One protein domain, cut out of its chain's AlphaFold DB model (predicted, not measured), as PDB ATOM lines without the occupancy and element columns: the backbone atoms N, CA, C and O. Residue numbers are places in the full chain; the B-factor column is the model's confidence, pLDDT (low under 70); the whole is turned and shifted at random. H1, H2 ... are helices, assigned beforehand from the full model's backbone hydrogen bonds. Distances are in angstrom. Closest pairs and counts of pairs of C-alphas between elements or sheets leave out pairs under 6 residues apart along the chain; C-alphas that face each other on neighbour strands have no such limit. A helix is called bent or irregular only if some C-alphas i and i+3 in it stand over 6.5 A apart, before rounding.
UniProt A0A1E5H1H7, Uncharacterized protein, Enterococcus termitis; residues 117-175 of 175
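Overview. This is residues 117 to 175 of the 175 residues of an uncharacterized protein of Enterococcus termitis (UniProt A0A1E5H1H7). The longest helix, H1, makes one side, and short H4 packs on it near the middle, with H5 at a corner beyond; H2, residues 143 to 149 and H3 make a wide loop between H1 and H4. The printed part has 59 residues with five named helices, H1 to H5, and no named strand: all helix. It is compact, radius of gyration of the C-alphas 11.3 A, spanning 30 by 24 by 22 A.

Arrangement. From Ala 117, go to H1, residues 124 to 136. H2, residues 138 to 142, is close but not clearly touching: C-alphas 134 and 140, the closest, are 5.9 A apart. H3, residues 150 to 155, is apart from both. H4, residues 158 to 162, touches H1, closest at C-alphas 127 and 159, 7.3 A. H5, residues 166 to 173, and H4 only just touch, with 3 pairs of C-alphas within 8 A, only at the corner, closest at C-alphas 162 and 169, 5.4 A. Every O i to N i+4 pair is within hydrogen-bond range in H1 and H4, 3 of 4 in H5, 0 of 1 in H2 and 0 of 2 in H3; O i to N i+3 gives 2 of 2 in H2 and 2 of 3 in H3.

Along the chain. Find C-alpha 124 at (34.457, 44.172, 2.450); H1 runs 18.1 A from there. H3 is irregular, C-alphas 151 and 154 being 7.0 A apart. H5 runs 10.6 A to C-alpha 173 at (47.759, 37.736, 4.423).

Size, cuts and confidence. C-alphas 149 and 175, the farthest apart, are 30.7 A apart. The printed part has no cut, and no link is long. Look for pLDDT under 70 at residues 138 to 153 and 175.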
ATOM      1  N   ALA A 117      37.864  57.899   1.185       71.06
ATOM      2  CA  ALA A 117      36.412  58.042   1.097       71.06
ATOM      3  C   ALA A 117      35.780  57.154   0.006       71.06
ATOM      4  O   ALA A 117      34.653  56.691   0.177       71.06
ATOM      5  N   ALA A 118      36.480  56.920  -1.109       73.75
ATOM      6  CA  ALA A 118      36.058  55.967  -2.132       73.75
ATOM      7  C   ALA A 118      36.240  54.521  -1.642       73.75
ATOM      8  O   ALA A 118      35.330  53.714  -1.816       73.75
ATOM      9  N   TYR A 119      37.346  54.234  -0.948       82.00
ATOM     10  CA  TYR A 119      37.605  52.943  -0.305       82.00
ATOM     11  C   TYR A 119      36.524  52.556   0.712       82.00
ATOM     12  O   TYR A 119      35.969  51.464   0.639       82.00
ATOM     13  N   CYS A 120      36.142  53.460   1.619       80.56
ATOM     14  CA  CYS A 120      35.134  53.177   2.644       80.56
ATOM     15  C   CYS A 120      33.746  52.856   2.076       80.56
ATOM     16  O   CYS A 120      32.938  52.256   2.780       80.56
ATOM     17  N   ARG A 121      33.456  53.262   0.831       83.06
ATOM     18  CA  ARG A 121      32.191  52.959   0.142       83.06
ATOM     19  C   ARG A 121      32.170  51.569  -0.495       83.06
ATOM     20  O   ARG A 121      31.101  51.136  -0.919       83.06
ATOM     21  N   LEU A 122      33.316  50.895  -0.592       83.75
ATOM     22  CA  LEU A 122      33.389  49.524  -1.080       83.75
ATOM     23  C   LEU A 122      32.824  48.548  -0.043       83.75
ATOM     24  O   LEU A 122      32.875  48.791   1.164       83.75
ATOM     25  N   ASN A 123      32.295  47.424  -0.521       91.25
ATOM     26  CA  ASN A 123      31.993  46.288   0.350       91.25
ATOM     27  C   ASN A 123      33.303  45.617   0.819       91.25
ATOM     28  O   ASN A 123      34.361  45.853   0.240       91.25
ATOM     29  N   GLU A 124      33.250  44.784   1.861       88.56
ATOM     30  CA  GLU A 124      34.457  44.172   2.450       88.56
ATOM     31  C   GLU A 124      35.286  43.355   1.446       88.56
ATOM     32  O   GLU A 124      36.511  43.433   1.460       88.56
ATOM     33  N   GLN A 125      34.635  42.642   0.525       89.12
ATOM     34  CA  GLN A 125      35.316  41.816  -0.474       89.12
ATOM     35  C   GLN A 125      36.072  42.663  -1.514       89.12
ATOM     36  O   GLN A 125      37.184  42.330  -1.923       89.12
ATOM     37  N   ASP A 126      35.481  43.780  -1.938       86.19
ATOM     38  CA  ASP A 126      36.109  44.731  -2.854       86.19
ATOM     39  C   ASP A 126      37.192  45.558  -2.149       86.19
ATOM     40  O   ASP A 126      38.188  45.916  -2.778       86.19
ATOM     41  N   LYS A 127      37.043  45.819  -0.841       88.31
ATOM     42  CA  LYS A 127      38.099  46.409  -0.009       88.31
ATOM     43  C   LYS A 127      39.335  45.514   0.023       88.31
ATOM     44  O   LYS A 127      40.417  46.004  -0.282       88.31
ATOM     45  N   GLU A 128      39.181  44.219   0.301       86.56
ATOM     46  CA  GLU A 128      40.296  43.257   0.286       86.56
ATOM     47  C   GLU A 128      41.010  43.224  -1.068       86.56
ATOM     48  O   GLU A 128      42.225  43.381  -1.116       86.56
ATOM     49  N   ARG A 129      40.266  43.113  -2.176       84.19
ATOM     50  CA  ARG A 129      40.849  43.150  -3.532       84.19
ATOM     51  C   ARG A 129      41.578  44.457  -3.823       84.19
ATOM     52  O   ARG A 129      42.599  44.460  -4.508       84.19
ATOM     53  N   CYS A 130      41.045  45.573  -3.332       83.00
ATOM     54  CA  CYS A 130      41.681  46.871  -3.486       83.00
ATOM     55  C   CYS A 130      42.994  46.945  -2.703       83.00
ATOM     56  O   CYS A 130      43.985  47.420  -3.247       83.00
ATOM     57  N   LEU A 131      43.016  46.461  -1.459       85.12
ATOM     58  CA  LEU A 131      44.236  46.395  -0.654       85.12
ATOM     59  C   LEU A 131      45.261  45.452  -1.282       85.12
ATOM     60  O   LEU A 131      46.420  45.825  -1.423       85.12
ATOM     61  N   GLU A 132      44.835  44.283  -1.751       85.06
ATOM     62  CA  GLU A 132      45.688  43.334  -2.464       85.06
ATOM     63  C   GLU A 132      46.326  43.989  -3.697       85.06
ATOM     64  O   GLU A 132      47.542  43.924  -3.879       85.06
ATOM     65  N   ALA A 133      45.539  44.705  -4.506       81.75
ATOM     66  CA  ALA A 133      46.057  45.460  -5.641       81.75
ATOM     67  C   ALA A 133      47.001  46.594  -5.204       81.75
ATOM     68  O   ALA A 133      48.044  46.786  -5.827       81.75
ATOM     69  N   MET A 134      46.677  47.329  -4.135       78.56
ATOM     70  CA  MET A 134      47.511  48.413  -3.607       78.56
ATOM     71  C   MET A 134      48.864  47.911  -3.090       78.56
ATOM     72  O   MET A 134      49.879  48.547  -3.366       78.56
ATOM     73  N   TYR A 135      48.888  46.789  -2.366       80.62
ATOM     74  CA  TYR A 135      50.090  46.225  -1.742       80.62
ATOM     75  C   TYR A 135      50.962  45.421  -2.706       80.62
ATOM     76  O   TYR A 135      52.186  45.437  -2.551       80.62
ATOM     77  N   ASN A 136      50.362  44.798  -3.725       79.06
ATOM     78  CA  ASN A 136      51.080  44.037  -4.751       79.06
ATOM     79  C   ASN A 136      51.561  44.889  -5.938       79.06
ATOM     80  O   ASN A 136      52.302  44.394  -6.788       79.06
ATOM     81  N   THR A 137      51.167  46.163  -6.021       72.12
ATOM     82  CA  THR A 137      51.638  47.096  -7.059       72.12
ATOM     83  C   THR A 137      52.438  48.252  -6.451       72.12
ATOM     84  O   THR A 137      52.375  48.525  -5.255       72.12
ATOM     85  N   ASP A 138      53.183  48.996  -7.275       62.88
ATOM     86  CA  ASP A 138      53.914  50.210  -6.856       62.88
ATOM     87  C   ASP A 138      52.994  51.384  -6.424       62.88
ATOM     88  O   ASP A 138      53.466  52.493  -6.163       62.88
ATOM     89  N   PHE A 139      51.678  51.160  -6.333       59.25
ATOM     90  CA  PHE A 139      50.644  52.171  -6.108       59.25
ATOM     91  C   PHE A 139      50.735  52.851  -4.732       59.25
ATOM     92  O   PHE A 139      50.418  54.031  -4.596       59.25
ATOM     93  N   ILE A 140      51.253  52.159  -3.713       55.41
ATOM     94  CA  ILE A 140      51.421  52.704  -2.351       55.41
ATOM     95  C   ILE A 140      52.366  53.897  -2.265       55.41
ATOM     96  O   ILE A 140      52.232  54.713  -1.353       55.41
ATOM     97  N   LYS A 141      53.277  54.064  -3.229       56.25
ATOM     98  CA  LYS A 141      54.169  55.234  -3.268       56.25
ATOM     99  C   LYS A 141      53.410  56.562  -3.424       56.25
ATOM    100  O   LYS A 141      54.017  57.610  -3.238       56.25
ATOM    101  N   LEU A 142      52.112  56.523  -3.744       54.19
ATOM    102  CA  LEU A 142      51.273  57.697  -3.999       54.19
ATOM    103  C   LEU A 142      50.416  58.137  -2.798       54.19
ATOM    104  O   LEU A 142      49.828  59.215  -2.847       54.19
ATOM    105  N   VAL A 143      50.338  57.363  -1.709       54.00
ATOM    106  CA  VAL A 143      49.497  57.726  -0.554       54.00
ATOM    107  C   VAL A 143      50.311  58.541   0.459       54.00
ATOM    108  O   VAL A 143      51.121  58.009   1.216       54.00
ATOM    109  N   HIS A 144      50.102  59.861   0.483       53.56
ATOM    110  CA  HIS A 144      50.795  60.764   1.407       53.56
ATOM    111  C   HIS A 144      50.344  60.556   2.866       53.56
ATOM    112  O   HIS A 144      49.179  60.753   3.223       53.56
ATOM    113  N   LYS A 145      51.303  60.233   3.741       52.03
ATOM    114  CA  LYS A 145      51.106  59.982   5.186       52.03
ATOM    115  C   LYS A 145      50.617  61.212   5.974       52.03
ATOM    116  O   LYS A 145      50.108  61.081   7.080       52.03
ATOM    117  N   GLU A 146      50.761  62.409   5.409       50.03
ATOM    118  CA  GLU A 146      50.468  63.688   6.075       50.03
ATOM    119  C   GLU A 146      48.981  64.091   6.037       50.03
ATOM    120  O   GLU A 146      48.585  65.026   6.724       50.03
ATOM    121  N   SER A 147      48.137  63.380   5.284       52.09
ATOM    122  CA  SER A 147      46.689  63.655   5.182       52.09
ATOM    123  C   SER A 147      45.836  63.055   6.317       52.09
ATOM    124  O   SER A 147      44.607  63.062   6.230       52.09
ATOM    125  N   LEU A 148      46.454  62.517   7.373       54.03
ATOM    126  CA  LEU A 148      45.775  61.735   8.413       54.03
ATOM    127  C   LEU A 148      45.218  62.591   9.559       54.03
ATOM    128  O   LEU A 148      45.955  63.300  10.244       54.03
ATOM    129  N   ASN A 149      43.919  62.428   9.829       51.66
ATOM    130  CA  ASN A 149      43.315  62.794  11.107       51.66
ATOM    131  C   ASN A 149      43.277  61.554  12.021       51.66
ATOM    132  O   ASN A 149      42.384  60.707  11.912       51.66
ATOM    133  N   TRP A 150      44.288  61.438  12.885       54.75
ATOM    134  CA  TRP A 150      44.557  60.275  13.742       54.75
ATOM    135  C   TRP A 150      43.418  59.921  14.706       54.75
ATOM    136  O   TRP A 150      43.279  58.757  15.070       54.75
ATOM    137  N   GLU A 151      42.549  60.876  15.049       55.19
ATOM    138  CA  GLU A 151      41.395  60.654  15.935       55.19
ATOM    139  C   GLU A 151      40.388  59.629  15.382       55.19
ATOM    140  O   GLU A 151      39.613  59.050  16.137       55.19
ATOM    141  N   SER A 152      40.408  59.361  14.071       63.28
ATOM    142  CA  SER A 152      39.510  58.379  13.451       63.28
ATOM    143  C   SER A 152      40.062  56.947  13.424       63.28
ATOM    144  O   SER A 152      39.274  56.012  13.291       63.28
ATOM    145  N   TYR A 153      41.375  56.744  13.599       69.12
ATOM    146  CA  TYR A 153      42.037  55.454  13.353       69.12
ATOM    147  C   TYR A 153      41.581  54.340  14.308       69.12
ATOM    148  O   TYR A 153      41.312  53.219  13.882       69.12
ATOM    149  N   GLU A 154      41.425  54.646  15.598       73.94
ATOM    150  CA  GLU A 154      41.023  53.650  16.605       73.94
ATOM    151  C   GLU A 154      39.580  53.155  16.415       73.94
ATOM    152  O   GLU A 154      39.251  52.025  16.775       73.94
ATOM    153  N   SER A 155      38.730  53.983  15.802       77.56
ATOM    154  CA  SER A 155      37.322  53.667  15.524       77.56
ATOM    155  C   SER A 155      37.096  52.905  14.212       77.56
ATOM    156  O   SER A 155      35.974  52.483  13.930       77.56
ATOM    157  N   MET A 156      38.142  52.723  13.399       81.69
ATOM    158  CA  MET A 156      38.049  52.078  12.090       81.69
ATOM    159  C   MET A 156      37.912  50.557  12.194       81.69
ATOM    160  O   MET A 156      38.444  49.920  13.114       81.69
ATOM    161  N   SER A 157      37.246  49.965  11.197       84.44
ATOM    162  CA  SER A 157      37.270  48.514  11.003       84.44
ATOM    163  C   SER A 157      38.701  48.031  10.751       84.44
ATOM    164  O   SER A 157      39.568  48.802  10.339       84.44
ATOM    165  N   GLU A 158      38.970  46.754  11.007       85.81
ATOM    166  CA  GLU A 158      40.305  46.176  10.819       85.81
ATOM    167  C   GLU A 158      40.799  46.346   9.368       85.81
ATOM    168  O   GLU A 158      41.922  46.788   9.148       85.81
ATOM    169  N   LEU A 159      39.918  46.127   8.383       83.75
ATOM    170  CA  LEU A 159      40.180  46.364   6.957       83.75
ATOM    171  C   LEU A 159      40.456  47.836   6.629       83.75
ATOM    172  O   LEU A 159      41.265  48.146   5.759       83.75
ATOM    173  N   ASP A 160      39.789  48.767   7.310       83.44
ATOM    174  CA  ASP A 160      40.038  50.197   7.122       83.44
ATOM    175  C   ASP A 160      41.375  50.638   7.724       83.44
ATOM    176  O   ASP A 160      42.028  51.522   7.172       83.44
ATOM    177  N   ARG A 161      41.833  49.983   8.797       84.00
ATOM    178  CA  ARG A 161      43.185  50.186   9.339       84.00
ATOM    179  C   ARG A 161      44.255  49.634   8.405       84.00
ATOM    180  O   ARG A 161      45.251  50.312   8.177       84.00
ATOM    181  N   MET A 162      44.007  48.473   7.792       85.81
ATOM    182  CA  MET A 162      44.909  47.868   6.800       85.81
ATOM    183  C   MET A 162      45.114  48.731   5.561       85.81
ATOM    184  O   MET A 162      46.100  48.534   4.883       85.81
ATOM    185  N   TYR A 163      44.238  49.695   5.264       78.75
ATOM    186  CA  TYR A 163      44.481  50.678   4.202       78.75
ATOM    187  C   TYR A 163      45.663  51.613   4.512       78.75
ATOM    188  O   TYR A 163      46.330  52.116   3.607       78.75
ATOM    189  N   TRP A 164      45.923  51.862   5.796       76.44
ATOM    190  CA  TRP A 164      46.949  52.792   6.269       76.44
ATOM    191  C   TRP A 164      48.176  52.091   6.856       76.44
ATOM    192  O   TRP A 164      49.250  52.691   6.909       76.44
ATOM    193  N   ASP A 165      48.027  50.835   7.276       82.25
ATOM    194  CA  ASP A 165      49.057  50.042   7.932       82.25
ATOM    195  C   ASP A 165      49.398  48.794   7.108       82.25
ATOM    196  O   ASP A 165      48.700  47.778   7.137       82.25
ATOM    197  N   LYS A 166      50.500  48.894   6.355       81.69
ATOM    198  CA  LYS A 166      51.013  47.792   5.535       81.69
ATOM    199  C   LYS A 166      51.418  46.589   6.384       81.69
ATOM    200  O   LYS A 166      51.244  45.461   5.937       81.69
ATOM    201  N   GLU A 167      51.986  46.819   7.565       83.88
ATOM    202  CA  GLU A 167      52.481  45.734   8.416       83.88
ATOM    203  C   GLU A 167      51.307  44.865   8.870       83.88
ATOM    204  O   GLU A 167      51.370  43.642   8.753       83.88
ATOM    205  N   LEU A 168      50.184  45.501   9.223       84.81
ATOM    206  CA  LEU A 168      48.936  44.823   9.576       84.81
ATOM    207  C   LEU A 168      48.386  43.939   8.437       84.81
ATOM    208  O   LEU A 168      47.848  42.860   8.687       84.81
ATOM    209  N   TRP A 169      48.521  44.383   7.182       83.25
ATOM    210  CA  TRP A 169      48.157  43.581   6.007       83.25
ATOM    211  C   TRP A 169      49.092  42.376   5.836       83.25
ATOM    212  O   TRP A 169      48.622  41.241   5.706       83.25
ATOM    213  N   CYS A 170      50.408  42.608   5.881       84.50
ATOM    214  CA  CYS A 170      51.426  41.564   5.737       84.50
ATOM    215  C   CYS A 170      51.284  40.474   6.816       84.50
ATOM    216  O   CYS A 170      51.324  39.289   6.493       84.50
ATOM    217  N   GLU A 171      51.036  40.843   8.079       87.94
ATOM    218  CA  GLU A 171      50.841  39.890   9.185       87.94
ATOM    219  C   GLU A 171      49.667  38.926   8.958       87.94
ATOM    220  O   GLU A 171      49.719  37.759   9.365       87.94
ATOM    221  N   LYS A 172      48.595  39.408   8.320       85.69
ATOM    222  CA  LYS A 172      47.361  38.640   8.139       85.69
ATOM    223  C   LYS A 172      47.349  37.812   6.854       85.69
ATOM    224  O   LYS A 172      46.824  36.698   6.887       85.69
ATOM    225  N   TYR A 173      47.923  38.323   5.760       81.94
ATOM    226  CA  TYR A 173      47.759  37.736   4.423       81.94
ATOM    227  C   TYR A 173      49.053  37.235   3.750       81.94
ATOM    228  O   TYR A 173      48.947  36.421   2.837       81.94
ATOM    229  N   GLU A 174      50.260  37.623   4.188       77.38
ATOM    230  CA  GLU A 174      51.541  37.202   3.568       77.38
ATOM    231  C   GLU A 174      52.280  36.082   4.340       77.38
ATOM    232  O   GLU A 174      53.505  36.098   4.453       77.38
ATOM    233  N   LYS A 175      51.564  35.086   4.879       55.59
ATOM    234  CA  LYS A 175      52.200  33.924   5.539       55.59
ATOM    235  C   LYS A 175      52.995  33.020   4.597       55.59
ATOM    236  O   LYS A 175      52.467  32.681   3.516       55.59
TER     237      LYS A 175